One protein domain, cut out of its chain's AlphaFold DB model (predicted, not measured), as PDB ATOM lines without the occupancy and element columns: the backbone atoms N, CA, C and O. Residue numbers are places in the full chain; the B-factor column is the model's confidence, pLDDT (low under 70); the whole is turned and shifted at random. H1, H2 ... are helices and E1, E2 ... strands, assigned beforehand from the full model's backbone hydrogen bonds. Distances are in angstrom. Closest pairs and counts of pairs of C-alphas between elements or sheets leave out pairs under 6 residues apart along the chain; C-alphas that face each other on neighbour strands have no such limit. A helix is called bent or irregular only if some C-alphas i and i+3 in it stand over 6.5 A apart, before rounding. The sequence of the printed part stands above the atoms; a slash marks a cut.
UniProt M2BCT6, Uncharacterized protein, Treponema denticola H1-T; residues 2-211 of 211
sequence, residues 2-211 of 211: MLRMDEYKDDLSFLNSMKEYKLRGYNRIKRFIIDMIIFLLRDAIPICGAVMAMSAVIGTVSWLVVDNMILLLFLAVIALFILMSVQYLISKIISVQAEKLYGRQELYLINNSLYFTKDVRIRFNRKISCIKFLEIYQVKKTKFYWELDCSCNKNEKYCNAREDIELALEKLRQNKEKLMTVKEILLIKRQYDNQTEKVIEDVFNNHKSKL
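Overview. This is residues 2 to 211 of the 211 residues of an uncharacterized protein of Treponema denticola H1-T (UniProt M2BCT6). Picture a head made of one five-stranded sheet folded back on itself, from which the helical hairpin of H2b and H3 runs away as a long arm. H4 and H5 pack on the same face of the sheet, and residues 2 to 10, of which 3 to 10 belong to H1, stick out. The 210 printed residues, of mixed class, hold five named helices and five named strands, in the order H1 H2 H3 E1 E2 E3 E4 H4 E5 H5; the sheet runs E1 E2 E3 E4 E5, all antiparallel. The whole is loose, with a radius of gyration of the C-alphas of 23.4 A, spanning 86 by 47 by 35 A.

Arrangement. Start at the twisted sheet: E1, residues 104 to 110, E2, 113 to 121, E3, 126 to 141, and E4, 145 to 159, form a meander, each strand the antiparallel neighbour of the one before; E5, 180 to 189, is E4's other neighbour. Within hydrogen-bond range find N 106 and O 117, 3.0 A, N 118 and O 129, 2.8 A, N 130 and O 155, 2.9 A, and N 148 and O 186, 2.8 A. In this folded sheet, bent back on itself, E1 and E2 face E4 and E5 with E3 as the hinge; E3 bends by 113 degrees at residue 137. H4, residues 165 to 173, is on the sheet at a height of 8.0 A; its closest C-alphas to E3 are Leu 169 and Cys 130, 6.1 A. H5, residues 194 to 206, is on the same face at a height of 7.8 A. H1, residues 3 to 18, and H4 only just touch, only at their ends, with 3 pairs of C-alphas within 8 A, the closest Leu 15 and Glu 166, 6.3 A. H2, residues 28 to 63, one helix by its hydrogen bonds, is bent: C-alphas 42 and 45 are 6.9 A apart, and arms H2a, 28 to 42, and H2b, 45 to 63, stand at a steep tilt of 45 degrees. H2b and H3, residues 70 to 101, form a hairpin at a shallow tilt of 9 degrees, opposite ways; the closest C-alphas are Pro 46 and Ser 91, 6.1 A. H2a touches H3, closest at the C-alphas of Arg 42 and Ser 95, 4.9 A. H2a and H3 only graze the sheet. In H1, H2a, H2b, H3, H4 and H5 every O i to N i+4 pair is within hydrogen-bond range.

Along the chain. Find C-alpha 3, where H1 begins, at (149.993, 115.047, 174.804). H3 runs 45.6 A to C-alpha 101 at (145.403, 143.340, 145.007), H2b 26.8 A and E3 28.5 A. H5 ends at C-alpha 206, (166.493, 148.171, 155.013).

Size, cuts and confidence. The C-alphas of Met 2 and Asp 67, the two farthest apart, are 88.8 A apart. The printed part has no cut and no long link. Mean pLDDT of the printed part is 75.1; 75 residues are under 70, among them 2 to 19 and 53 to 76.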
ATOM      1  N   MET A   2     146.760 113.275 177.092       43.97
ATOM      2  CA  MET A   2     147.430 114.453 177.671       43.97
ATOM      3  C   MET A   2     148.370 115.190 176.689       43.97
ATOM      4  O   MET A   2     148.336 116.409 176.630       43.97
ATOM      5  N   LEU A   3     149.076 114.464 175.806       46.25
ATOM      6  CA  LEU A   3     149.993 115.047 174.804       46.25
ATOM      7  C   LEU A   3     149.338 116.038 173.820       46.25
ATOM      8  O   LEU A   3     149.997 116.961 173.368       46.25
ATOM      9  N   ARG A   4     148.040 115.893 173.510       51.53
ATOM     10  CA  ARG A   4     147.330 116.826 172.608       51.53
ATOM     11  C   ARG A   4     146.970 118.156 173.267       51.53
ATOM     12  O   ARG A   4     146.719 119.121 172.556       51.53
ATOM     13  N   MET A   5     146.853 118.194 174.595       47.62
ATOM     14  CA  MET A   5     146.477 119.422 175.298       47.62
ATOM     15  C   MET A   5     147.659 120.375 175.432       47.62
ATOM     16  O   MET A   5     147.457 121.577 175.291       47.62
ATOM     17  N   ASP A   6     148.864 119.846 175.642       53.56
ATOM     18  CA  ASP A   6     150.084 120.656 175.700       53.56
ATOM     19  C   ASP A   6     150.425 121.224 174.317       53.56
ATOM     20  O   ASP A   6     150.618 122.429 174.192       53.56
ATOM     21  N   GLU A   7     150.325 120.405 173.261       55.84
ATOM     22  CA  GLU A   7     150.494 120.837 171.862       55.84
ATOM     23  C   GLU A   7     149.508 121.961 171.485       55.84
ATOM     24  O   GLU A   7     149.887 122.974 170.905       55.84
ATOM     25  N   TYR A   8     148.241 121.837 171.899       54.19
ATOM     26  CA  TYR A   8     147.214 122.847 171.634       54.19
ATOM     27  C   TYR A   8     147.428 124.147 172.424       54.19
ATOM     28  O   TYR A   8     147.118 125.238 171.943       54.19
ATOM     29  N   LYS A   9     147.925 124.049 173.661       55.34
ATOM     30  CA  LYS A   9     148.174 125.206 174.528       55.34
ATOM     31  C   LYS A   9     149.405 125.982 174.066       55.34
ATOM     32  O   LYS A   9     149.369 127.215 174.053       55.34
ATOM     33  N   ASP A  10     150.425 125.260 173.617       60.09
ATOM     34  CA  ASP A  10     151.581 125.813 172.929       60.09
ATOM     35  C   ASP A  10     151.127 126.523 171.650       60.09
ATOM     36  O   ASP A  10     151.303 127.739 171.556       60.09
ATOM     37  N   ASP A  11     150.419 125.845 170.738       57.50
ATOM     38  CA  ASP A  11     149.901 126.433 169.492       57.50
ATOM     39  C   ASP A  11     149.077 127.712 169.727       57.50
ATOM     40  O   ASP A  11     149.240 128.702 169.008       57.50
ATOM     41  N   LEU A  12     148.224 127.740 170.758       58.59
ATOM     42  CA  LEU A  12     147.395 128.903 171.091       58.59
ATOM     43  C   LEU A  12     148.221 130.078 171.645       58.59
ATOM     44  O   LEU A  12     147.957 131.240 171.313       58.59
ATOM     45  N   SER A  13     149.225 129.792 172.476       60.06
ATOM     46  CA  SER A  13     150.156 130.806 172.985       60.06
ATOM     47  C   SER A  13     151.018 131.394 171.857       60.06
ATOM     48  O   SER A  13     151.220 132.610 171.795       60.06
ATOM     49  N   PHE A  14     151.421 130.566 170.886       62.31
ATOM     50  CA  PHE A  14     152.183 130.979 169.708       62.31
ATOM     51  C   PHE A  14     151.341 131.763 168.696       62.31
ATOM     52  O   PHE A  14     151.803 132.759 168.142       62.31
ATOM     53  N   LEU A  15     150.074 131.396 168.500       62.03
ATOM     54  CA  LEU A  15     149.130 132.188 167.706       62.03
ATOM     55  C   LEU A  15     148.973 133.606 168.266       62.03
ATOM     56  O   LEU A  15     148.822 134.568 167.508       62.03
ATOM     57  N   ASN A  16     149.027 133.751 169.590       62.41
ATOM     58  CA  ASN A  16     148.972 135.057 170.232       62.41
ATOM     59  C   ASN A  16     150.268 135.858 170.041       62.41
ATOM     60  O   ASN A  16     150.167 137.050 169.759       62.41
ATOM     61  N   SER A  17     151.449 135.229 170.065       64.81
ATOM     62  CA  SER A  17     152.713 135.930 169.777       64.81
ATOM     63  C   SER A  17     152.834 136.351 168.304       64.81
ATOM     64  O   SER A  17     153.243 137.470 168.005       64.81
ATOM     65  N   MET A  18     152.359 135.537 167.355       67.06
ATOM     66  CA  MET A  18     152.290 135.906 165.929       67.06
ATOM     67  C   MET A  18     151.450 137.166 165.666       67.06
ATOM     68  O   MET A  18     151.770 137.969 164.785       67.06
ATOM     69  N   LYS A  19     150.387 137.386 166.450       68.00
ATOM     70  CA  LYS A  19     149.550 138.597 166.360       68.00
ATOM     71  C   LYS A  19     150.246 139.861 166.865       68.00
ATOM     72  O   LYS A  19     149.759 140.960 166.569       68.00
ATOM     73  N   GLU A  20     151.325 139.739 167.631       73.38
ATOM     74  CA  GLU A  20     152.127 140.876 168.094       73.38
ATOM     75  C   GLU A  20     153.068 141.374 166.996       73.38
ATOM     76  O   GLU A  20     153.193 142.580 166.809       73.38
ATOM     77  N   TYR A  21     153.618 140.469 166.184       78.69
ATOM     78  CA  TYR A  21     154.485 140.812 165.046       78.69
ATOM     79  C   TYR A  21     153.743 141.412 163.846       78.69
ATOM     80  O   TYR A  21     154.354 141.888 162.885       78.69
ATOM     81  N   LYS A  22     152.412 141.369 163.864       82.94
ATOM     82  CA  LYS A  22     151.582 141.937 162.809       82.94
ATOM     83  C   LYS A  22     151.670 143.460 162.822       82.94
ATOM     84  O   LYS A  22     151.357 144.093 163.827       82.94
ATOM     85  N   LEU A  23     151.971 144.057 161.671       82.25
ATOM     86  CA  LEU A  23     151.944 145.510 161.509       82.25
ATOM     87  C   LEU A  23     150.501 146.024 161.638       82.25
ATOM     88  O   LEU A  23     149.624 145.716 160.822       82.25
ATOM     89  N   ARG A  24     150.252 146.785 162.708       78.88
ATOM     90  CA  ARG A  24     148.967 147.437 163.022       78.88
ATOM     91  C   ARG A  24     148.974 148.894 162.534       78.88
ATOM     92  O   ARG A  24     149.997 149.394 162.084       78.88
ATOM     93  N   GLY A  25     147.826 149.569 162.599       81.12
ATOM     94  CA  GLY A  25     147.667 150.947 162.098       81.12
ATOM     95  C   GLY A  25     146.936 151.019 160.759       81.12
ATOM     96  O   GLY A  25     147.342 151.710 159.831       81.12
ATOM     97  N   TYR A  26     145.860 150.243 160.613       84.00
ATOM     98  CA  TYR A  26     145.010 150.322 159.427       84.00
ATOM     99  C   TYR A  26     144.158 151.587 159.474       84.00
ATOM    100  O   TYR A  26     143.362 151.772 160.399       84.00
ATOM    101  N   ASN A  27     144.231 152.406 158.429       88.50
ATOM    102  CA  ASN A  27     143.286 153.497 158.258       88.50
ATOM    103  C   ASN A  27     141.995 152.938 157.642       88.50
ATOM    104  O   ASN A  27     141.977 152.527 156.480       88.50
ATOM    105  N   ARG A  28     140.909 152.928 158.427       85.50
ATOM    106  CA  ARG A  28     139.607 152.368 158.020       85.50
ATOM    107  C   ARG A  28     139.076 152.994 156.728       85.50
ATOM    108  O   ARG A  28     138.592 152.264 155.871       85.50
ATOM    109  N   ILE A  29     139.208 154.313 156.575       85.62
ATOM    110  CA  ILE A  29     138.709 155.048 155.407       85.62
ATOM    111  C   ILE A  29     139.540 154.701 154.173       85.62
ATOM    112  O   ILE A  29     138.977 154.316 153.151       85.62
ATOM    113  N   LYS A  30     140.878 154.761 154.264       85.31
ATOM    114  CA  LYS A  30     141.754 154.369 153.144       85.31
ATOM    115  C   LYS A  30     141.489 152.928 152.721       85.31
ATOM    116  O   LYS A  30     141.349 152.660 151.533       85.31
ATOM    117  N   ARG A  31     141.393 152.015 153.690       86.75
ATOM    118  CA  ARG A  31     141.098 150.603 153.444       86.75
ATOM    119  C   ARG A  31     139.775 150.429 152.706       86.75
ATOM    120  O   ARG A  31     139.752 149.754 151.686       86.75
ATOM    121  N   PHE A  32     138.714 151.075 153.185       85.88
ATOM    122  CA  PHE A  32     137.402 151.027 152.546       85.88
ATOM    123  C   PHE A  32     137.448 151.554 151.106       85.88
ATOM    124  O   PHE A  32     136.968 150.883 150.201       85.88
ATOM    125  N   ILE A  33     138.088 152.706 150.875       85.62
ATOM    126  CA  ILE A  33     138.226 153.290 149.532       85.62
ATOM    127  C   ILE A  33     139.006 152.352 148.601       85.62
ATOM    128  O   ILE A  33     138.590 152.138 147.468       85.62
ATOM    129  N   ILE A  34     140.118 151.779 149.066       85.88
ATOM    130  CA  ILE A  34     140.935 150.853 148.269       85.88
ATOM    131  C   ILE A  34     140.137 149.595 147.921       85.88
ATOM    132  O   ILE A  34     140.110 149.199 146.759       85.88
ATOM    133  N   ASP A  35     139.468 148.985 148.901       84.94
ATOM    134  CA  ASP A  35     138.660 147.786 148.677       84.94
ATOM    135  C   ASP A  35     137.479 148.076 147.730       84.94
ATOM    136  O   ASP A  35     137.215 147.279 146.830       84.94
ATOM    137  N   MET A  36     136.837 149.245 147.853       83.44
ATOM    138  CA  MET A  36     135.774 149.692 146.945       83.44
ATOM    139  C   MET A  36     136.289 149.893 145.516       83.44
ATOM    140  O   MET A  36     135.662 149.430 144.570       83.44
ATOM    141  N   ILE A  37     137.439 150.549 145.338       83.31
ATOM    142  CA  ILE A  37     138.041 150.753 144.014       83.31
ATOM    143  C   ILE A  37     138.416 149.411 143.385       83.31
ATOM    144  O   ILE A  37     138.106 149.188 142.222       83.31
ATOM    145  N   ILE A  38     139.036 148.497 144.139       83.50
ATOM    146  CA  ILE A  38     139.380 147.158 143.638       83.50
ATOM    147  C   ILE A  38     138.118 146.410 143.198       83.50
ATOM    148  O   ILE A  38     138.123 145.789 142.138       83.50
ATOM    149  N   PHE A  39     137.038 146.494 143.977       79.25
ATOM    150  CA  PHE A  39     135.753 145.898 143.620       79.25
ATOM    151  C   PHE A  39     135.172 146.509 142.336       79.25
ATOM    152  O   PHE A  39     134.804 145.777 141.419       79.25
ATOM    153  N   LEU A  40     135.161 147.840 142.217       75.81
ATOM    154  CA  LEU A  40     134.687 148.528 141.014       75.81
ATOM    155  C   LEU A  40     135.512 148.153 139.778       75.81
ATOM    156  O   LEU A  40     134.947 147.851 138.730       75.81
ATOM    157  N   LEU A  41     136.840 148.141 139.904       74.50
ATOM    158  CA  LEU A  41     137.764 147.805 138.822       74.50
ATOM    159  C   LEU A  41     137.616 146.351 138.359       74.50
ATOM    160  O   LEU A  41     137.738 146.075 137.168       74.50
ATOM    161  N   ARG A  42     137.371 145.427 139.294       73.19
ATOM    162  CA  ARG A  42     137.257 143.996 139.003       73.19
ATOM    163  C   ARG A  42     135.892 143.620 138.436       73.19
ATOM    164  O   ARG A  42     135.843 142.880 137.459       73.19
ATOM    165  N   ASP A  43     134.820 144.115 139.051       68.12
ATOM    166  CA  ASP A  43     133.466 143.615 138.808       68.12
ATOM    167  C   ASP A  43     132.575 144.668 138.122       68.12
ATOM    168  O   ASP A  43     131.854 144.338 137.187       68.12
ATOM    169  N   ALA A  44     132.633 145.947 138.515       68.31
ATOM    170  CA  ALA A  44     131.688 146.955 138.015       68.31
ATOM    171  C   ALA A  44     132.037 147.503 136.622       68.31
ATOM    172  O   ALA A  44     131.159 147.599 135.772       68.31
ATOM    173  N   ILE A  45     133.302 147.840 136.360       69.50
ATOM    174  CA  ILE A  45     133.741 148.357 135.054       69.50
ATOM    175  C   ILE A  45     133.432 147.385 133.904       69.50
ATOM    176  O   ILE A  45     132.851 147.843 132.918       69.50
ATOM    177  N   PRO A  46     133.740 146.073 133.993       66.75
ATOM    178  CA  PRO A  46     133.375 145.142 132.926       66.75
ATOM    179  C   PRO A  46     131.858 145.044 132.710       66.75
ATOM    180  O   PRO A  46     131.414 144.987 131.564       66.75
ATOM    181  N   ILE A  47     131.053 145.085 133.779       67.31
ATOM    182  CA  ILE A  47     129.584 145.044 133.679       67.31
ATOM    183  C   ILE A  47     129.043 146.334 133.044       67.31
ATOM    184  O   ILE A  47     128.256 146.271 132.104       67.31
ATOM    185  N   CYS A  48     129.483 147.508 133.503       66.19
ATOM    186  CA  CYS A  48     129.063 148.795 132.948       66.19
ATOM    187  C   CYS A  48     129.497 148.965 131.486       66.19
ATOM    188  O   CYS A  48     128.720 149.478 130.684       66.19
ATOM    189  N   GLY A  49     130.700 148.505 131.125       68.44
ATOM    190  CA  GLY A  49     131.162 148.474 129.735       68.44
ATOM    191  C   GLY A  49     130.242 147.631 128.852       68.44
ATOM    192  O   GLY A  49     129.773 148.108 127.820       68.44
ATOM    193  N   ALA A  50     129.886 146.426 129.310       67.62
ATOM    194  CA  ALA A  50     128.953 145.555 128.599       67.62
ATOM    195  C   ALA A  50     127.556 146.185 128.439       67.62
ATOM    196  O   ALA A  50     126.979 146.128 127.354       67.62
ATOM    197  N   VAL A  51     127.022 146.832 129.482       70.56
ATOM    198  CA  VAL A  51     125.710 147.506 129.429       70.56
ATOM    199  C   VAL A  51     125.728 148.693 128.461       70.56
ATOM    200  O   VAL A  51     124.809 148.827 127.654       70.56
ATOM    201  N   MET A  52     126.774 149.526 128.489       72.25
ATOM    202  CA  MET A  52     126.904 150.646 127.552       72.25
ATOM    203  C   MET A  52     126.988 150.159 126.105       72.25
ATOM    204  O   MET A  52     126.277 150.686 125.250       72.25
ATOM    205  N   ALA A  53     127.780 149.119 125.836       68.62
ATOM    206  CA  ALA A  53     127.871 148.525 124.505       68.62
ATOM    207  C   ALA A  53     126.519 147.978 124.020       68.62
ATOM    208  O   ALA A  53     126.099 148.282 122.905       68.62
ATOM    209  N   MET A  54     125.795 147.245 124.872       67.06
ATOM    210  CA  MET A  54     124.457 146.737 124.547       67.06
ATOM    211  C   MET A  54     123.457 147.871 124.285       67.06
ATOM    212  O   MET A  54     122.682 147.795 123.335       67.06
ATOM    213  N   SER A  55     123.498 148.949 125.074       66.81
ATOM    214  CA  SER A  55     122.624 150.111 124.869       66.81
ATOM    215  C   SER A  55     122.904 150.833 123.547       66.81
ATOM    216  O   SER A  55     121.967 151.210 122.847       66.81
ATOM    217  N   ALA A  56     124.180 150.955 123.162       67.75
ATOM    218  CA  ALA A  56     124.582 151.558 121.898       67.75
ATOM    219  C   ALA A  56     124.099 150.720 120.707       67.75
ATOM    220  O   ALA A  56     123.554 151.282 119.763       67.75
ATOM    221  N   VAL A  57     124.212 149.388 120.787       65.94
ATOM    222  CA  VAL A  57     123.706 148.460 119.760       65.94
ATOM    223  C   VAL A  57     122.186 148.572 119.600       65.94
ATOM    224  O   VAL A  57     121.686 148.631 118.482       65.94
ATOM    225  N   ILE A  58     121.433 148.634 120.701       66.75
ATOM    226  CA  ILE A  58     119.965 148.747 120.652       66.75
ATOM    227  C   ILE A  58     119.537 150.114 120.095       66.75
ATOM    228  O   ILE A  58     118.605 150.193 119.291       66.75
ATOM    229  N   GLY A  59     120.233 151.186 120.483       64.44
ATOM    230  CA  GLY A  59     119.983 152.539 119.988       64.44
ATOM    231  C   GLY A  59     120.253 152.675 118.490       64.44
ATOM    232  O   GLY A  59     119.424 153.228 117.771       64.44
ATOM    233  N   THR A  60     121.359 152.108 117.994       63.09
ATOM    234  CA  THR A  60     121.658 152.117 116.556       63.09
ATOM    235  C   THR A  60     120.649 151.282 115.776       63.09
ATOM    236  O   THR A  60     120.141 151.767 114.773       63.09
ATOM    237  N   VAL A  61     120.279 150.085 116.252       62.16
ATOM    238  CA  VAL A  61     119.241 149.237 115.623       62.16
ATOM    239  C   VAL A  61     117.877 149.938 115.565       62.16
ATOM    240  O   VAL A  61     117.171 149.802 114.571       62.16
ATOM    241  N   SER A  62     117.522 150.730 116.580       58.75
ATOM    242  CA  SER A  62     116.246 151.463 116.621       58.75
ATOM    243  C   SER A  62     116.229 152.705 115.719       58.75
ATOM    244  O   SER A  62     115.181 153.059 115.188       58.75
ATOM    245  N   TRP A  63     117.379 153.363 115.523       56.34
ATOM    246  CA  TRP A  63     117.529 154.497 114.596       56.34
ATOM    247  C   TRP A  63     117.582 154.047 113.125       56.34
ATOM    248  O   TRP A  63     117.225 154.798 112.221       56.34
ATOM    249  N   LEU A  64     117.964 152.787 112.891       55.31
ATOM    250  CA  LEU A  64     118.118 152.136 111.588       55.31
ATOM    251  C   LEU A  64     116.798 151.775 110.872       55.31
ATOM    252  O   LEU A  64     116.768 150.858 110.052       55.31
ATOM    253  N   VAL A  65     115.719 152.525 111.094       57.19
ATOM    254  CA  VAL A  65     114.462 152.374 110.335       57.19
ATOM    255  C   VAL A  65     114.271 153.488 109.288       57.19
ATOM    256  O   VAL A  65     113.438 153.337 108.401       57.19
ATOM    257  N   VAL A  66     115.065 154.570 109.306       56.25
ATOM    258  CA  VAL A  66     114.857 155.730 108.415       56.25
ATOM    259  C   VAL A  66     116.165 156.202 107.750       56.25
ATOM    260  O   VAL A  66     116.945 156.944 108.332       56.25
ATOM    261  N   ASP A  67     116.353 155.753 106.506       55.38
ATOM    262  CA  ASP A  67     117.178 156.289 105.405       55.38
ATOM    263  C   ASP A  67     118.724 156.399 105.452       55.38
ATOM    264  O   ASP A  67     119.358 156.963 106.337       55.38
ATOM    265  N   ASN A  68     119.312 155.880 104.359       60.47
ATOM    266  CA  ASN A  68     120.716 155.902 103.906       60.47
ATOM    267  C   ASN A  68     121.792 155.270 104.813       60.47
ATOM    268  O   ASN A  68     122.760 155.894 105.245       60.47
ATOM    269  N   MET A  69     121.640 153.969 105.068       57.88
ATOM    270  CA  MET A  69     122.081 153.417 106.348       57.88
ATOM    271  C   MET A  69     123.190 152.377 106.332       57.88
ATOM    272  O   MET A  69     123.856 152.218 107.345       57.88
ATOM    273  N   ILE A  70     123.460 151.700 105.216       60.72
ATOM    274  CA  ILE A  70     124.373 150.543 105.214       60.72
ATOM    275  C   ILE A  70     125.821 150.950 105.538       60.72
ATOM    276  O   ILE A  70     126.442 150.343 106.408       60.72
ATOM    277  N   LEU A  71     126.357 151.999 104.903       59.91
ATOM    278  CA  LEU A  71     127.742 152.442 105.137       59.91
ATOM    279  C   LEU A  71     127.949 152.962 106.571       59.91
ATOM    280  O   LEU A  71     128.968 152.672 107.197       59.91
ATOM    281  N   LEU A  72     126.959 153.686 107.106       61.28
ATOM    282  CA  LEU A  72     126.976 154.177 108.484       61.28
ATOM    283  C   LEU A  72     126.913 153.013 109.486       61.28
ATOM    284  O   LEU A  72     127.609 153.037 110.497       61.28
ATOM    285  N   LEU A  73     126.138 151.968 109.175       64.94
ATOM    286  CA  LEU A  73     126.031 150.734 109.957       64.94
ATOM    287  C   LEU A  73     127.371 149.994 110.000       64.94
ATOM    288  O   LEU A  73     127.812 149.598 111.074       64.94
ATOM    289  N   PHE A  74     128.062 149.873 108.861       66.50
ATOM    290  CA  PHE A  74     129.401 149.280 108.811       66.50
ATOM    291  C   PHE A  74     130.405 150.067 109.659       66.50
ATOM    292  O   PHE A  74     131.124 149.470 110.458       66.50
ATOM    293  N   LEU A  75     130.419 151.400 109.558       66.06
ATOM    294  CA  LEU A  75     131.285 152.247 110.385       66.06
ATOM    295  C   LEU A  75     130.932 152.156 111.877       66.06
ATOM    296  O   LEU A  75     131.836 152.077 112.706       66.06
ATOM    297  N   ALA A  76     129.645 152.105 112.225       68.94
ATOM    298  CA  ALA A  76     129.180 151.956 113.601       68.94
ATOM    299  C   ALA A  76     129.550 150.586 114.190       68.94
ATOM    300  O   ALA A  76     130.020 150.520 115.322       68.94
ATOM    301  N   VAL A  77     129.410 149.501 113.422       72.94
ATOM    302  CA  VAL A  77     129.818 148.148 113.837       72.94
ATOM    303  C   VAL A  77     131.330 148.067 114.014       72.94
ATOM    304  O   VAL A  77     131.795 147.510 115.006       72.94
ATOM    305  N   ILE A  78     132.108 148.667 113.110       74.69
ATOM    306  CA  ILE A  78     133.569 148.736 113.235       74.69
ATOM    307  C   ILE A  78     133.962 149.553 114.474       74.69
ATOM    308  O   ILE A  78     134.779 149.096 115.272       74.69
ATOM    309  N   ALA A  79     133.354 150.721 114.690       69.31
ATOM    310  CA  ALA A  79     133.606 151.550 115.867       69.31
ATOM    311  C   ALA A  79     133.228 150.827 117.168       69.31
ATOM    312  O   ALA A  79     133.993 150.856 118.130       69.31
ATOM    313  N   LEU A  80     132.099 150.113 117.187       72.56
ATOM    314  CA  LEU A  80     131.684 149.265 118.306       72.56
ATOM    315  C   LEU A  80     132.672 148.128 118.549       72.56
ATOM    316  O   LEU A  80     133.021 147.869 119.695       72.56
ATOM    317  N   PHE A  81     133.161 147.473 117.498       75.38
ATOM    318  CA  PHE A  81     134.139 146.399 117.623       75.38
ATOM    319  C   PHE A  81     135.468 146.908 118.193       75.38
ATOM    320  O   PHE A  81     136.054 146.266 119.067       75.38
ATOM    321  N   ILE A  82     135.915 148.091 117.761       75.38
ATOM    322  CA  ILE A  82     137.106 148.755 118.300       75.38
ATOM    323  C   ILE A  82     136.878 149.129 119.766       75.38
ATOM    324  O   ILE A  82     137.707 148.798 120.611       75.38
ATOM    325  N   LEU A  83     135.745 149.753 120.097       72.88
ATOM    326  CA  LEU A  83     135.402 150.127 121.470       72.88
ATOM    327  C   LEU A  83     135.320 148.908 122.388       72.88
ATOM    328  O   LEU A  83     135.913 148.928 123.463       72.88
ATOM    329  N   MET A  84     134.667 147.830 121.955       72.12
ATOM    330  CA  MET A  84     134.577 146.568 122.693       72.12
ATOM    331  C   MET A  84     135.950 145.931 122.887       72.12
ATOM    332  O   MET A  84     136.277 145.498 123.988       72.12
ATOM    333  N   SER A  85     136.779 145.912 121.843       71.00
ATOM    334  CA  SER A  85     138.133 145.354 121.914       71.00
ATOM    335  C   SER A  85     139.020 146.150 122.872       71.00
ATOM    336  O   SER A  85     139.715 145.570 123.708       71.00
ATOM    337  N   VAL A  86     138.964 147.483 122.804       73.38
ATOM    338  CA  VAL A  86     139.717 148.384 123.688       73.38
ATOM    339  C   VAL A  86     139.210 148.285 125.127       73.38
ATOM    340  O   VAL A  86     140.017 148.134 126.043       73.38
ATOM    341  N   GLN A  87     137.894 148.290 125.347       69.19
ATOM    342  CA  GLN A  87     137.295 148.092 126.670       69.19
ATOM    343  C   GLN A  87     137.669 146.734 127.260       69.19
ATOM    344  O   GLN A  87     138.018 146.663 128.434       69.19
ATOM    345  N   TYR A  88     137.658 145.670 126.456       70.56
ATOM    346  CA  TYR A  88     138.065 144.338 126.888       70.56
ATOM    347  C   TYR A  88     139.540 144.301 127.299       70.56
ATOM    348  O   TYR A  88     139.868 143.786 128.366       70.56
ATOM    349  N   LEU A  89     140.435 144.888 126.498       68.44
ATOM    350  CA  LEU A  89     141.864 144.959 126.816       68.44
ATOM    351  C   LEU A  89     142.121 145.764 128.094       68.44
ATOM    352  O   LEU A  89     142.839 145.297 128.980       68.44
ATOM    353  N   ILE A  90     141.499 146.938 128.221       66.88
ATOM    354  CA  ILE A  90     141.608 147.787 129.412       66.88
ATOM    355  C   ILE A  90     141.050 147.051 130.631       66.88
ATOM    356  O   ILE A  90     141.724 146.963 131.656       66.88
ATOM    357  N   SER A  91     139.867 146.448 130.508       65.75
ATOM    358  CA  SER A  91     139.253 145.657 131.572       65.75
ATOM    359  C   SER A  91     140.130 144.479 131.975       65.75
ATOM    360  O   SER A  91     140.202 144.187 133.162       65.75
ATOM    361  N   LYS A  92     140.808 143.821 131.031       69.75
ATOM    362  CA  LYS A  92     141.701 142.690 131.302       69.75
ATOM    363  C   LYS A  92     142.966 143.124 132.040       69.75
ATOM    364  O   LYS A  92     143.393 142.457 132.975       69.75
ATOM    365  N   ILE A  93     143.576 144.240 131.650       67.69
ATOM    366  CA  ILE A  93     144.776 144.759 132.325       67.69
ATOM    367  C   ILE A  93     144.426 145.219 133.746       67.69
ATOM    368  O   ILE A  93     145.117 144.875 134.709       67.69
ATOM    369  N   ILE A  94     143.325 145.958 133.878       67.06
ATOM    370  CA  ILE A  94     142.818 146.455 135.156       67.06
ATOM    371  C   ILE A  94     142.403 145.294 136.063       67.06
ATOM    372  O   ILE A  94     142.741 145.304 137.247       67.06
ATOM    373  N   SER A  95     141.725 144.276 135.528       66.25
ATOM    374  CA  SER A  95     141.286 143.126 136.317       66.25
ATOM    375  C   SER A  95     142.465 142.318 136.838       66.25
ATOM    376  O   SER A  95     142.436 141.928 137.998       66.25
ATOM    377  N   VAL A  96     143.542 142.152 136.061       72.38
ATOM    378  CA  VAL A  96     144.759 141.464 136.521       72.38
ATOM    379  C   VAL A  96     145.414 142.209 137.688       72.38
ATOM    380  O   VAL A  96     145.803 141.593 138.682       72.38
ATOM    381  N   GLN A  97     145.529 143.538 137.616       71.62
ATOM    382  CA  GLN A  97     146.073 144.327 138.730       71.62
ATOM    383  C   GLN A  97     145.147 144.300 139.952       71.62
ATOM    384  O   GLN A  97     145.606 144.100 141.082       71.62
ATOM    385  N   ALA A  98     143.840 144.444 139.731       71.69
ATOM    386  CA  ALA A  98     142.834 144.348 140.780       71.69
ATOM    387  C   ALA A  98     142.846 142.959 141.434       71.69
ATOM    388  O   ALA A  98     142.751 142.867 142.650       71.69
ATOM    389  N   GLU A  99     143.054 141.885 140.673       73.50
ATOM    390  CA  GLU A  99     143.155 140.506 141.155       73.50
ATOM    391  C   GLU A  99     144.438 140.266 141.969       73.50
ATOM    392  O   GLU A  99     144.424 139.608 143.019       73.50
ATOM    393  N   LYS A 100     145.556 140.883 141.566       79.62
ATOM    394  CA  LYS A 100     146.788 140.900 142.368       79.62
ATOM    395  C   LYS A 100     146.595 141.608 143.712       79.62
ATOM    396  O   LYS A 100     147.143 141.143 144.712       79.62
ATOM    397  N   LEU A 101     145.768 142.647 143.767       80.44
ATOM    398  CA  LEU A 101     145.403 143.340 145.007       80.44
ATOM    399  C   LEU A 101     144.211 142.702 145.737       80.44
ATOM    400  O   LEU A 101     144.000 142.972 146.917       80.44
ATOM    401  N   TYR A 102     143.433 141.848 145.079       81.12
ATOM    402  CA  TYR A 102     142.226 141.254 145.642       81.12
ATOM    403  C   TYR A 102     142.554 140.281 146.779       81.12
ATOM    404  O   TYR A 102     143.538 139.546 146.733       81.12
ATOM    405  N   GLY A 103     141.701 140.262 147.803       83.19
ATOM    406  CA  GLY A 103     141.901 139.472 149.015       83.19
ATOM    407  C   GLY A 103     142.401 140.290 150.205       83.19
ATOM    408  O   GLY A 103     142.664 141.497 150.129       83.19
ATOM    409  N   ARG A 104     142.480 139.613 151.350       85.38
ATOM    410  CA  ARG A 104     142.947 140.193 152.605       85.38
ATOM    411  C   ARG A 104     144.464 140.088 152.653       85.38
ATOM    412  O   ARG A 104     145.003 138.987 152.645       85.38
ATOM    413  N   GLN A 105     145.121 141.241 152.678       89.19
ATOM    414  CA  GLN A 105     146.573 141.351 152.733       89.19
ATOM    415  C   GLN A 105     147.018 141.805 154.118       89.19
ATOM    416  O   GLN A 105     146.467 142.776 154.652       89.19
ATOM    417  N   GLU A 106     148.009 141.125 154.683       88.44
ATOM    418  CA  GLU A 106     148.575 141.447 155.990       88.44
ATOM    419  C   GLU A 106     150.104 141.373 155.948       88.44
ATOM    420  O   GLU A 106     150.687 140.584 155.206       88.44
ATOM    421  N   LEU A 107     150.745 142.242 156.728       89.06
ATOM    422  CA  LEU A 107     152.195 142.345 156.828       89.06
ATOM    423  C   LEU A 107     152.621 142.030 158.255       89.06
ATOM    424  O   LEU A 107     151.996 142.494 159.213       89.06
ATOM    425  N   TYR A 108     153.696 141.266 158.377       86.31
ATOM    426  CA  TYR A 108     154.275 140.844 159.641       86.31
ATOM    427  C   TYR A 108     155.768 141.140 159.614       86.31
ATOM    428  O   TYR A 108     156.442 140.873 158.619       86.31
ATOM    429  N   LEU A 109     156.278 141.687 160.709       84.25
ATOM    430  CA  LEU A 109     157.696 141.946 160.891       84.25
ATOM    431  C   LEU A 109     158.202 141.023 161.996       84.25
ATOM    432  O   LEU A 109     157.931 141.255 163.169       84.25
ATOM    433  N   ILE A 110     158.915 139.965 161.619       81.06
ATOM    434  CA  ILE A 110     159.398 138.941 162.554       81.06
ATOM    435  C   ILE A 110     160.915 138.889 162.438       81.06
ATOM    436  O   ILE A 110     161.436 138.649 161.351       81.06
ATOM    437  N   ASN A 111     161.631 139.091 163.547       76.00
ATOM    438  CA  ASN A 111     163.098 139.049 163.589       76.00
ATOM    439  C   ASN A 111     163.751 139.900 162.479       76.00
ATOM    440  O   ASN A 111     164.632 139.431 161.760       76.00
ATOM    441  N   ASN A 112     163.263 141.131 162.298       74.38
ATOM    442  CA  ASN A 112     163.717 142.075 161.271       74.38
ATOM    443  C   ASN A 112     163.547 141.599 159.814       74.38
ATOM    444  O   ASN A 112     164.037 142.262 158.910       74.38
ATOM    445  N   SER A 113     162.853 140.481 159.581       78.69
ATOM    446  CA  SER A 113     162.474 139.986 158.257       78.69
ATOM    447  C   SER A 113     161.013 140.317 157.979       78.69
ATOM    448  O   SER A 113     160.145 140.132 158.840       78.69
ATOM    449  N   LEU A 114     160.731 140.788 156.767       85.81
ATOM    450  CA  LEU A 114     159.370 141.102 156.354       85.81
ATOM    451  C   LEU A 114     158.660 139.860 155.797       85.81
ATOM    452  O   LEU A 114     159.169 139.164 154.914       85.81
ATOM    453  N   TYR A 115     157.449 139.627 156.287       86.50
ATOM    454  CA  TYR A 115     156.547 138.589 155.815       86.50
ATOM    455  C   TYR A 115     155.242 139.218 155.331       86.50
ATOM    456  O   TYR A 115     154.695 140.130 155.952       86.50
ATOM    457  N   PHE A 116     154.725 138.705 154.224       89.06
ATOM    458  CA  PHE A 116     153.468 139.117 153.624       89.06
ATOM    459  C   PHE A 116     152.543 137.920 153.487       89.06
ATOM    460  O   PHE A 116     152.945 136.861 153.005       89.06
ATOM    461  N   THR A 117     151.289 138.099 153.878       87.00
ATOM    462  CA  THR A 117     150.244 137.106 153.650       87.00
ATOM    463  C   THR A 117     149.128 137.681 152.810       87.00
ATOM    464  O   THR A 117     148.734 138.843 152.942       87.00
ATOM    465  N   LYS A 118     148.600 136.837 151.932       87.69
ATOM    466  CA  LYS A 118     147.457 137.125 151.083       87.69
ATOM    467  C   LYS A 118     146.464 135.979 151.203       87.69
ATOM    468  O   LYS A 118     146.760 134.851 150.825       87.69
ATOM    469  N   ASP A 119     145.279 136.290 151.710       85.75
ATOM    470  CA  ASP A 119     144.151 135.366 151.803       85.75
ATOM    471  C   ASP A 119     143.091 135.754 150.771       85.75
ATOM    472  O   ASP A 119     142.442 136.804 150.872       85.75
ATOM    473  N   VAL A 120     142.932 134.911 149.753       83.19
ATOM    474  CA  VAL A 120     141.934 135.073 148.700       83.19
ATOM    475  C   VAL A 120     140.843 134.035 148.897       83.19
ATOM    476  O   VAL A 120     141.075 132.833 148.770       83.19
ATOM    477  N   ARG A 121     139.624 134.506 149.156       75.69
ATOM    478  CA  ARG A 121     138.430 133.660 149.211       75.69
ATOM    479  C   ARG A 121     137.677 133.744 147.887       75.69
ATOM    480  O   ARG A 121     137.223 134.817 147.490       75.69
ATOM    481  N   ILE A 122     137.558 132.604 147.220       72.44
ATOM    482  CA  ILE A 122     136.708 132.361 146.051       72.44
ATOM    483  C   ILE A 122     135.555 131.459 146.522       72.44
ATOM    484  O   ILE A 122     135.729 130.723 147.492       72.44
ATOM    485  N   ARG A 123     134.377 131.513 145.876       67.50
ATOM    486  CA  ARG A 123     133.131 130.840 146.324       67.50
ATOM    487  C   ARG A 123     133.315 129.406 146.840       67.50
ATOM    488  O   ARG A 123     132.631 129.034 147.783       67.50
ATOM    489  N   PHE A 124     134.229 128.636 146.249       64.25
ATOM    490  CA  PHE A 124     134.473 127.241 146.625       64.25
ATOM    491  C   PHE A 124     135.900 126.955 147.112       64.25
ATOM    492  O   PHE A 124     136.120 125.913 147.712       64.25
ATOM    493  N   ASN A 125     136.848 127.883 146.920       70.69
ATOM    494  CA  ASN A 125     138.265 127.679 147.233       70.69
ATOM    495  C   ASN A 125     138.836 128.871 148.003       70.69
ATOM    496  O   ASN A 125     138.632 130.027 147.628       70.69
ATOM    497  N   ARG A 126     139.632 128.597 149.038       77.94
ATOM    498  CA  ARG A 126     140.473 129.601 149.696       77.94
ATOM    499  C   ARG A 126     141.920 129.369 149.281       77.94
ATOM    500  O   ARG A 126     142.429 128.261 149.428       77.94
ATOM    501  N   LYS A 127     142.579 130.409 148.780       82.62
ATOM    502  CA  LYS A 127     144.014 130.400 148.496       82.62
ATOM    503  C   LYS A 127     144.717 131.273 149.524       82.62
ATOM    504  O   LYS A 127     144.439 132.470 149.604       82.62
ATOM    505  N   ILE A 128     145.617 130.671 150.295       82.75
ATOM    506  CA  ILE A 128     146.500 131.378 151.218       82.75
ATOM    507  C   ILE A 128     147.889 131.383 150.589       82.75
ATOM    508  O   ILE A 128     148.458 130.332 150.299       82.75
ATOM    509  N   SER A 129     148.422 132.577 150.364       84.44
ATOM    510  CA  SER A 129     149.795 132.783 149.927       84.44
ATOM    511  C   SER A 129     150.549 133.472 151.048       84.44
ATOM    512  O   SER A 129     150.175 134.568 151.464       84.44
ATOM    513  N   CYS A 130     151.613 132.844 151.518       85.25
ATOM    514  CA  CYS A 130     152.511 133.413 152.503       85.25
ATOM    515  C   CYS A 130     153.883 133.596 151.841       85.25
ATOM    516  O   CYS A 130     154.364 132.729 151.108       85.25
ATOM    517  N   ILE A 131     154.479 134.763 152.041       86.06
ATOM    518  CA  ILE A 131     155.667 135.215 151.325       86.06
ATOM    519  C   ILE A 131     156.652 135.783 152.338       86.06
ATOM    520  O   ILE A 131     156.286 136.628 153.151       86.06
ATOM    521  N   LYS A 132     157.903 135.335 152.277       88.44
ATOM    522  CA  LYS A 132     159.024 135.929 153.007       88.44
ATOM    523  C   LYS A 132     159.882 136.711 152.020       88.44
ATOM    524  O   LYS A 132     160.368 136.131 151.048       88.44
ATOM    525  N   PHE A 133     160.075 138.003 152.263       86.25
ATOM    526  CA  PHE A 133     160.959 138.818 151.432       86.25
ATOM    527  C   PHE A 133     162.421 138.483 151.734       86.25
ATOM    528  O   PHE A 133     162.791 138.316 152.897       86.25
ATOM    529  N   LEU A 134     163.238 138.372 150.686       84.88
ATOM    530  CA  LEU A 134     164.688 138.215 150.801       84.88
ATOM    531  C   LEU A 134     165.377 139.519 150.412       84.88
ATOM    532  O   LEU A 134     166.081 140.110 151.222       84.88
ATOM    533  N   GLU A 135     165.103 139.994 149.198       86.69
ATOM    534  CA  GLU A 135     165.676 141.223 148.653       86.69
ATOM    535  C   GLU A 135     164.623 142.017 147.895       86.69
ATOM    536  O   GLU A 135     163.798 141.450 147.171       86.69
ATOM    537  N   ILE A 136     164.683 143.339 148.026       87.75
ATOM    538  CA  ILE A 136     163.833 144.270 147.289       87.75
ATOM    539  C   ILE A 136     164.715 145.065 146.324       87.75
ATOM    540  O   ILE A 136     165.630 145.773 146.741       87.75
ATOM    541  N   TYR A 137     164.435 144.958 145.026       88.50
ATOM    542  CA  TYR A 137     165.173 145.658 143.973       88.50
ATOM    543  C   TYR A 137     164.580 147.042 143.717       88.50
ATOM    544  O   TYR A 137     165.287 148.050 143.713       88.50
ATOM    545  N   GLN A 138     163.258 147.107 143.544       89.88
ATOM    546  CA  GLN A 138     162.559 148.354 143.260       89.88
ATOM    547  C   GLN A 138     161.258 148.452 144.051       89.88
ATOM    548  O   GLN A 138     160.517 147.482 144.186       89.88
ATOM    549  N   VAL A 139     160.970 149.664 144.529       90.62
ATOM    550  CA  VAL A 139     159.698 150.022 145.156       90.62
ATOM    551  C   VAL A 139     159.098 151.184 144.382       90.62
ATOM    552  O   VAL A 139     159.691 152.262 144.318       90.62
ATOM    553  N   LYS A 140     157.914 150.986 143.804       91.75
ATOM    554  CA  LYS A 140     157.100 152.065 143.240       91.75
ATOM    555  C   LYS A 140     155.905 152.315 144.150       91.75
ATOM    556  O   LYS A 140     155.167 151.400 144.509       91.75
ATOM    557  N   LYS A 141     155.710 153.575 144.526       90.88
ATOM    558  CA  LYS A 141     154.635 154.014 145.420       90.88
ATOM    559  C   LYS A 141     153.530 154.671 144.602       90.88
ATOM    560  O   LYS A 141     153.754 155.710 143.990       90.88
ATOM    561  N   THR A 142     152.331 154.095 144.614       87.75
ATOM    562  CA  THR A 142     151.125 154.708 144.026       87.75
ATOM    563  C   THR A 142     150.197 155.206 145.127       87.75
ATOM    564  O   THR A 142     150.466 154.991 146.303       87.75
ATOM    565  N   LYS A 143     149.076 155.853 144.788       85.56
ATOM    566  CA  LYS A 143     148.089 156.306 145.787       85.56
ATOM    567  C   LYS A 143     147.452 155.154 146.582       85.56
ATOM    568  O   LYS A 143     147.105 155.357 147.740       85.56
ATOM    569  N   PHE A 144     147.318 153.967 145.986       85.81
ATOM    570  CA  PHE A 144     146.530 152.858 146.546       85.81
ATOM    571  C   PHE A 144     147.362 151.637 146.936       85.81
ATOM    572  O   PHE A 144     146.923 150.837 147.761       85.81
ATOM    573  N   TYR A 145     148.553 151.478 146.361       89.44
ATOM    574  CA  TYR A 145     149.401 150.314 146.590       89.44
ATOM    575  C   TYR A 145     150.893 150.637 146.440       89.44
ATOM    576  O   TYR A 145     151.275 151.622 145.806       89.44
ATOM    577  N   TRP A 146     151.734 149.788 147.023       91.81
ATOM    578  CA  TRP A 146     153.148 149.676 146.685       91.81
ATOM    579  C   TRP A 146     153.340 148.515 145.714       91.81
ATOM    580  O   TRP A 146     152.749 147.451 145.892       91.81
ATOM    581  N   GLU A 147     154.156 148.734 144.695       92.19
ATOM    582  CA  GLU A 147     154.619 147.716 143.760       92.19
ATOM    583  C   GLU A 147     156.084 147.421 144.066       92.19
ATOM    584  O   GLU A 147     156.924 148.324 144.038       92.19
ATOM    585  N   LEU A 148     156.361 146.169 144.411       90.75
ATOM    586  CA  LEU A 148     157.670 145.682 144.819       90.75
ATOM    587  C   LEU A 148     158.192 144.714 143.760       90.75
ATOM    588  O   LEU A 148     157.571 143.679 143.544       90.75
ATOM    589  N   ASP A 149     159.329 145.025 143.142       91.12
ATOM    590  CA  ASP A 149     160.141 144.027 142.437       91.12
ATOM    591  C   ASP A 149     161.086 143.396 143.460       91.12
ATOM    592  O   ASP A 149     161.964 144.078 144.002       91.12
ATOM    593  N   CYS A 150     160.865 142.124 143.784       88.75
ATOM    594  CA  CYS A 150     161.567 141.457 144.874       88.75
ATOM    595  C   CYS A 150     161.876 139.989 144.581       88.75
ATOM    596  O   CYS A 150     161.160 139.306 143.845       88.75
ATOM    597  N   SER A 151     162.932 139.500 145.230       89.06
ATOM    598  CA  SER A 151     163.205 138.076 145.401       89.06
ATOM    599  C   SER A 151     162.590 137.611 146.717       89.06
ATOM    600  O   SER A 151     162.805 138.221 147.771       89.06
ATOM    601  N   CYS A 152     161.782 136.554 146.666       87.62
ATOM    602  CA  CYS A 152     161.024 136.092 147.820       87.62
ATOM    603  C   CYS A 152     160.867 134.570 147.860       87.62
ATOM    604  O   CYS A 152     160.823 133.899 146.829       87.62
ATOM    605  N   ASN A 153     160.745 134.035 149.076       85.94
ATOM    606  CA  ASN A 153     160.335 132.655 149.299       85.94
ATOM    607  C   ASN A 153     158.819 132.605 149.402       85.94
ATOM    608  O   ASN A 153     158.225 133.284 150.245       85.94
ATOM    609  N   LYS A 154     158.202 131.782 148.560       83.00
ATOM    610  CA  LYS A 154     156.750 131.710 148.431       83.00
ATOM    611  C   LYS A 154     156.232 130.343 148.849       83.00
ATOM    612  O   LYS A 154     156.746 129.319 148.412       83.00
ATOM    613  N   ASN A 155     155.178 130.351 149.657       81.50
ATOM    614  CA  ASN A 155     154.373 129.180 149.958       81.50
ATOM    615  C   ASN A 155     152.918 129.473 149.582       81.50
ATOM    616  O   ASN A 155     152.321 130.427 150.090       81.50
ATOM    617  N   GLU A 156     152.358 128.682 148.671       79.75
ATOM    618  CA  GLU A 156     150.957 128.783 148.276       79.75
ATOM    619  C   GLU A 156     150.217 127.514 148.661       79.75
ATOM    620  O   GLU A 156     150.625 126.411 148.300       79.75
ATOM    621  N   LYS A 157     149.078 127.683 149.327       77.62
ATOM    622  CA  LYS A 157     148.232 126.567 149.717       77.62
ATOM    623  C   LYS A 157     146.778 126.823 149.356       77.62
ATOM    624  O   LYS A 157     146.242 127.911 149.585       77.62
ATOM    625  N   TYR A 158     146.145 125.803 148.784       74.44
ATOM    626  CA  TYR A 158     144.708 125.769 148.537       74.44
ATOM    627  C   TYR A 158     144.052 124.996 149.677       74.44
ATOM    628  O   TYR A 158     144.371 123.828 149.900       74.44
ATOM    629  N   CYS A 159     143.175 125.660 150.425       69.38
ATOM    630  CA  CYS A 159     142.615 125.125 151.661       69.38
ATOM    631  C   CYS A 159     141.086 125.130 151.619       69.38
ATOM    632  O   CYS A 159     140.462 126.095 151.169       69.38
ATOM    633  N   ASN A 160     140.488 124.105 152.227       60.50
ATOM    634  CA  ASN A 160     139.058 124.061 152.507       60.50
ATOM    635  C   ASN A 160     138.825 124.573 153.942       60.50
ATOM    636  O   ASN A 160     139.014 123.875 154.931       60.50
ATOM    637  N   ALA A 161     138.493 125.862 154.034       55.59
ATOM    638  CA  ALA A 161     137.847 126.572 155.147       55.59
ATOM    639  C   ALA A 161     138.448 126.602 156.577       55.59
ATOM    640  O   ALA A 161     137.908 127.366 157.375       55.59
ATOM    641  N   ARG A 162     139.533 125.900 156.947       53.78
ATOM    642  CA  ARG A 162     139.902 125.820 158.388       53.78
ATOM    643  C   ARG A 162     141.376 125.890 158.790       53.78
ATOM    644  O   ARG A 162     141.686 125.556 159.925       53.78
ATOM    645  N   GLU A 163     142.271 126.336 157.914       60.56
ATOM    646  CA  GLU A 163     143.667 126.567 158.312       60.56
ATOM    647  C   GLU A 163     143.931 128.017 158.730       60.56
ATOM    648  O   GLU A 163     143.488 128.967 158.062       60.56
ATOM    649  N   ASP A 164     144.669 128.147 159.834       68.12
ATOM    650  CA  ASP A 164     145.157 129.405 160.390       68.12
ATOM    651  C   ASP A 164     146.366 129.900 159.589       68.12
ATOM    652  O   ASP A 164     147.328 129.169 159.333       68.12
ATOM    653  N   ILE A 165     146.304 131.164 159.164       72.69
ATOM    654  CA  ILE A 165     147.345 131.818 158.353       72.69
ATOM    655  C   ILE A 165     148.664 131.852 159.134       72.69
ATOM    656  O   ILE A 165     149.742 131.694 158.563       72.69
ATOM    657  N   GLU A 166     148.559 132.014 160.450       73.69
ATOM    658  CA  GLU A 166     149.652 132.030 161.411       73.69
ATOM    659  C   GLU A 166     150.442 130.710 161.406       73.69
ATOM    660  O   GLU A 166     151.672 130.736 161.415       73.69
ATOM    661  N   LEU A 167     149.770 129.561 161.275       74.19
ATOM    662  CA  LEU A 167     150.434 128.255 161.185       74.19
ATOM    663  C   LEU A 167     151.223 128.109 159.870       74.19
ATOM    664  O   LEU A 167     152.333 127.576 159.853       74.19
ATOM    665  N   ALA A 168     150.670 128.598 158.756       72.94
ATOM    666  CA  ALA A 168     151.349 128.581 157.457       72.94
ATOM    667  C   ALA A 168     152.566 129.524 157.426       72.94
ATOM    668  O   ALA A 168     153.612 129.179 156.874       72.94
ATOM    669  N   LEU A 169     152.444 130.700 158.049       73.62
ATOM    670  CA  LEU A 169     153.554 131.630 158.263       73.62
ATOM    671  C   LEU A 169     154.683 131.001 159.086       73.62
ATOM    672  O   LEU A 169     155.853 131.182 158.752       73.62
ATOM    673  N   GLU A 170     154.354 130.245 160.132       74.19
ATOM    674  CA  GLU A 170     155.368 129.628 160.986       74.19
ATOM    675  C   GLU A 170     156.140 128.526 160.251       74.19
ATOM    676  O   GLU A 170     157.367 128.472 160.322       74.19
ATOM    677  N   LYS A 171     155.465 127.706 159.436       72.19
ATOM    678  CA  LYS A 171     156.146 126.720 158.572       72.19
ATOM    679  C   LYS A 171     157.144 127.373 157.613       72.19
ATOM    680  O   LYS A 171     158.245 126.855 157.418       72.19
ATOM    681  N   LEU A 172     156.776 128.531 157.064       72.00
ATOM    682  CA  LEU A 172     157.648 129.377 156.246       72.00
ATOM    683  C   LEU A 172     158.834 129.936 157.027       72.00
ATOM    684  O   LEU A 172     159.949 129.963 156.515       72.00
ATOM    685  N   ARG A 173     158.607 130.396 158.259       72.00
ATOM    686  CA  ARG A 173     159.666 130.902 159.135       72.00
ATOM    687  C   ARG A 173     160.680 129.814 159.474       72.00
ATOM    688  O   ARG A 173     161.878 130.077 159.417       72.00
ATOM    689  N   GLN A 174     160.206 128.609 159.784       70.19
ATOM    690  CA  GLN A 174     161.036 127.467 160.168       70.19
ATOM    691  C   GLN A 174     161.761 126.814 158.976       70.19
ATOM    692  O   GLN A 174     162.457 125.822 159.180       70.19
ATOM    693  N   ASN A 175     161.610 127.336 157.745       64.88
ATOM    694  CA  ASN A 175     162.159 126.764 156.503       64.88
ATOM    695  C   ASN A 175     161.873 125.251 156.350       64.88
ATOM    696  O   ASN A 175     162.631 124.533 155.701       64.88
ATOM    697  N   LYS A 176     160.793 124.746 156.965       53.50
ATOM    698  CA  LYS A 176     160.488 123.305 157.010       53.50
ATOM    699  C   LYS A 176     159.967 122.765 155.677       53.50
ATOM    700  O   LYS A 176     159.998 121.559 155.455       53.50
ATOM    701  N   GLU A 177     159.492 123.638 154.794       57.09
ATOM    702  CA  GLU A 177     159.039 123.283 153.448       57.09
ATOM    703  C   GLU A 177     160.098 123.666 152.403       57.09
ATOM    704  O   GLU A 177     160.857 124.614 152.597       57.09
ATOM    705  N   LYS A 178     160.169 122.928 151.283       56.38
ATOM    706  CA  LYS A 178     161.012 123.281 150.126       56.38
ATOM    707  C   LYS A 178     160.509 124.596 149.526       56.38
ATOM    708  O   LYS A 178     159.635 124.600 148.664       56.38
ATOM    709  N   LEU A 179     161.036 125.710 150.016       65.31
ATOM    710  CA  LEU A 179     160.679 127.039 149.543       65.31
ATOM    711  C   LEU A 179     161.348 127.296 148.194       65.31
ATOM    712  O   LEU A 179     162.563 127.168 148.064       65.31
ATOM    713  N   MET A 180     160.551 127.660 147.190       67.19
ATOM    714  CA  MET A 180     161.085 128.167 145.930       67.19
ATOM    715  C   MET A 180     161.399 129.651 146.092       67.19
ATOM    716  O   MET A 180     160.510 130.440 146.426       67.19
ATOM    717  N   THR A 181     162.650 130.018 145.824       80.81
ATOM    718  CA  THR A 181     163.043 131.413 145.634       80.81
ATOM    719  C   THR A 181     162.523 131.874 144.281       80.81
ATOM    720  O   THR A 181     162.893 131.318 143.247       80.81
ATOM    721  N   VAL A 182     161.651 132.879 144.274       84.19
ATOM    722  CA  VAL A 182     161.034 133.410 143.056       84.19
ATOM    723  C   VAL A 182     161.240 134.917 143.003       84.19
ATOM    724  O   VAL A 182     161.021 135.622 143.990       84.19
ATOM    725  N   LYS A 183     161.631 135.412 141.825       87.56
ATOM    726  CA  LYS A 183     161.584 136.837 141.509       87.56
ATOM    727  C   LYS A 183     160.192 137.173 140.973       87.56
ATOM    728  O   LYS A 183     159.788 136.644 139.939       87.56
ATOM    729  N   GLU A 184     159.446 138.014 141.683       87.31
ATOM    730  CA  GLU A 184     158.070 138.379 141.324       87.31
ATOM    731  C   GLU A 184     157.799 139.859 141.641       87.31
ATOM    732  O   GLU A 184     158.377 140.432 142.566       87.31
ATOM    733  N   ILE A 185     156.880 140.463 140.880       88.31
ATOM    734  CA  ILE A 185     156.325 141.786 141.180       88.31
ATOM    735  C   ILE A 185     155.108 141.622 142.098       88.31
ATOM    736  O   ILE A 185     154.052 141.144 141.658       88.31
ATOM    737  N   LEU A 186     155.236 142.059 143.350       88.94
ATOM    738  CA  LEU A 186     154.186 141.997 144.367       88.94
ATOM    739  C   LEU A 186     153.499 143.350 144.559       88.94
ATOM    740  O   LEU A 186     154.144 144.394 144.595       88.94
ATOM    741  N   LEU A 187     152.171 143.320 144.719       90.69
ATOM    742  CA  LEU A 187     151.359 144.508 144.988       90.69
ATOM    743  C   LEU A 187     150.791 144.463 146.410       90.69
ATOM    744  O   LEU A 187     150.024 143.556 146.748       90.69
ATOM    745  N   ILE A 188     151.122 145.471 147.218       90.25
ATOM    746  CA  ILE A 188     150.683 145.603 148.614       90.25
ATOM    747  C   ILE A 188     149.780 146.827 148.769       90.25
ATOM    748  O   ILE A 188     150.183 147.940 148.440       90.25
ATOM    749  N   LYS A 189     148.581 146.660 149.332       91.25
ATOM    750  CA  LYS A 189     147.648 147.768 149.605       91.25
ATOM    751  C   LYS A 189     148.239 148.804 150.569       91.25
ATOM    752  O   LYS A 189     148.651 148.470 151.681       91.25
ATOM    753  N   ARG A 190     148.129 150.090 150.218       91.00
ATOM    754  CA  ARG A 190     148.433 151.244 151.088       91.00
ATOM    755  C   ARG A 190     147.250 151.601 151.986       91.00
ATOM    756  O   ARG A 190     146.697 152.695 151.953       91.00
ATOM    757  N   GLN A 191     146.829 150.624 152.777       89.44
ATOM    758  CA  GLN A 191     145.664 150.705 153.667       89.44
ATOM    759  C   GLN A 191     146.023 151.132 155.103       89.44
ATOM    760  O   GLN A 191     145.221 150.968 156.025       89.44
ATOM    761  N   TYR A 192     147.233 151.657 155.299       88.56
ATOM    762  CA  TYR A 192     147.800 151.994 156.601       88.56
ATOM    763  C   TYR A 192     147.738 153.510 156.864       88.56
ATOM    764  O   TYR A 192     147.560 154.327 155.953       88.56
ATOM    765  N   ASP A 193     147.807 153.907 158.129       90.19
ATOM    766  CA  ASP A 193     147.997 155.307 158.496       90.19
ATOM    767  C   ASP A 193     149.410 155.794 158.130       90.19
ATOM    768  O   ASP A 193     150.291 155.020 157.765       90.19
ATOM    769  N   ASN A 194     149.627 157.108 158.181       88.50
ATOM    770  CA  ASN A 194     150.882 157.691 157.710       88.50
ATOM    771  C   ASN A 194     152.091 157.315 158.586       88.50
ATOM    772  O   ASN A 194     153.215 157.384 158.096       88.50
ATOM    773  N   GLN A 195     151.891 156.956 159.858       89.25
ATOM    774  CA  GLN A 195     152.982 156.546 160.744       89.25
ATOM    775  C   GLN A 195     153.411 155.119 160.411       89.25
ATOM    776  O   GLN A 195     154.588 154.881 160.148       89.25
ATOM    777  N   THR A 196     152.459 154.193 160.313       87.19
ATOM    778  CA  THR A 196     152.735 152.811 159.915       87.19
ATOM    779  C   THR A 196     153.270 152.732 158.486       87.19
ATOM    780  O   THR A 196     154.172 151.944 158.224       87.19
ATOM    781  N   GLU A 197     152.780 153.560 157.555       89.44
ATOM    782  CA  GLU A 197     153.343 153.627 156.199       89.44
ATOM    783  C   GLU A 197     154.831 154.007 156.208       89.44
ATOM    784  O   GLU A 197     155.594 153.403 155.460       89.44
ATOM    785  N   LYS A 198     155.259 154.951 157.061       88.88
ATOM    786  CA  LYS A 198     156.684 155.302 157.200       88.88
ATOM    787  C   LYS A 198     157.505 154.124 157.715       88.88
ATOM    788  O   LYS A 198     158.515 153.796 157.111       88.88
ATOM    789  N   VAL A 199     157.025 153.438 158.754       88.00
ATOM    790  CA  VAL A 199     157.700 152.245 159.298       88.00
ATOM    791  C   VAL A 199     157.849 151.160 158.228       88.00
ATOM    792  O   VAL A 199     158.908 150.556 158.097       88.00
ATOM    793  N   ILE A 200     156.804 150.921 157.432       88.00
ATOM    794  CA  ILE A 200     156.849 149.960 156.323       88.00
ATOM    795  C   ILE A 200     157.884 150.388 155.272       88.00
ATOM    796  O   ILE A 200     158.654 149.555 154.797       88.00
ATOM    797  N   GLU A 201     157.925 151.672 154.918       88.62
ATOM    798  CA  GLU A 201     158.885 152.213 153.949       88.62
ATOM    799  C   GLU A 201     160.332 152.123 154.451       88.62
ATOM    800  O   GLU A 201     161.214 151.733 153.685       88.62
ATOM    801  N   ASP A 202     160.571 152.372 155.737       87.75
ATOM    802  CA  ASP A 202     161.880 152.185 156.368       87.75
ATOM    803  C   ASP A 202     162.309 150.711 156.327       87.75
ATOM    804  O   ASP A 202     163.450 150.394 155.985       87.75
ATOM    805  N   VAL A 203     161.381 149.781 156.581       85.62
ATOM    806  CA  VAL A 203     161.650 148.340 156.452       85.62
ATOM    807  C   VAL A 203     161.978 147.962 155.007       85.62
ATOM    808  O   VAL A 203     162.913 147.187 154.791       85.62
ATOM    809  N   PHE A 204     161.263 148.503 154.015       87.69
ATOM    810  CA  PHE A 204     161.587 148.267 152.606       87.69
ATOM    811  C   PHE A 204     162.986 148.771 152.254       87.69
ATOM    812  O   PHE A 204     163.723 148.070 151.564       87.69
ATOM    813  N   ASN A 205     163.367 149.947 152.755       85.19
ATOM    814  CA  ASN A 205     164.698 150.512 152.538       85.19
ATOM    815  C   ASN A 205     165.796 149.651 153.175       85.19
ATOM    816  O   ASN A 205     166.840 149.452 152.560       85.19
ATOM    817  N   ASN A 206     165.546 149.074 154.353       82.62
ATOM    818  CA  ASN A 206     166.493 148.171 155.013       82.62
ATOM    819  C   ASN A 206     166.701 146.848 154.257       82.62
ATOM    820  O   ASN A 206     167.781 146.270 154.328       82.62
ATOM    821  N   HIS A 207     165.682 146.377 153.530       77.88
ATOM    822  CA  HIS A 207     165.747 145.174 152.685       77.88
ATOM    823  C   HIS A 207     166.095 145.486 151.227       77.88
ATOM    824  O   HIS A 207     166.078 144.593 150.371       77.88
ATOM    825  N   LYS A 208     166.366 146.757 150.914       80.50
ATOM    826  CA  LYS A 208     166.731 147.163 149.570       80.50
ATOM    827  C   LYS A 208     168.108 146.596 149.257       80.50
ATOM    828  O   LYS A 208     169.047 146.771 150.035       80.50
ATOM    829  N   SER A 209     168.215 145.899 148.132       73.50
ATOM    830  CA  SER A 209     169.499 145.368 147.689       73.50
ATOM    831  C   SER A 209     170.487 146.529 147.524       73.50
ATOM    832  O   SER A 209     170.149 147.546 146.915       73.50
ATOM    833  N   LYS A 210     171.687 146.407 148.110       59.78
ATOM    834  CA  LYS A 210     172.767 147.413 148.038       59.78
ATOM    835  C   LYS A 210     173.533 147.341 146.708       59.78
ATOM    836  O   LYS A 210     174.757 147.441 146.704       59.78
ATOM    837  N   LEU A 211     172.815 147.079 145.620       48.00
ATOM    838  CA  LEU A 211     173.363 146.959 144.273       48.00
ATOM    839  C   LEU A 211     173.469 148.333 143.613       48.00
ATOM    840  O   LEU A 211     172.466 149.083 143.656       48.00
TER     841      LEU A 211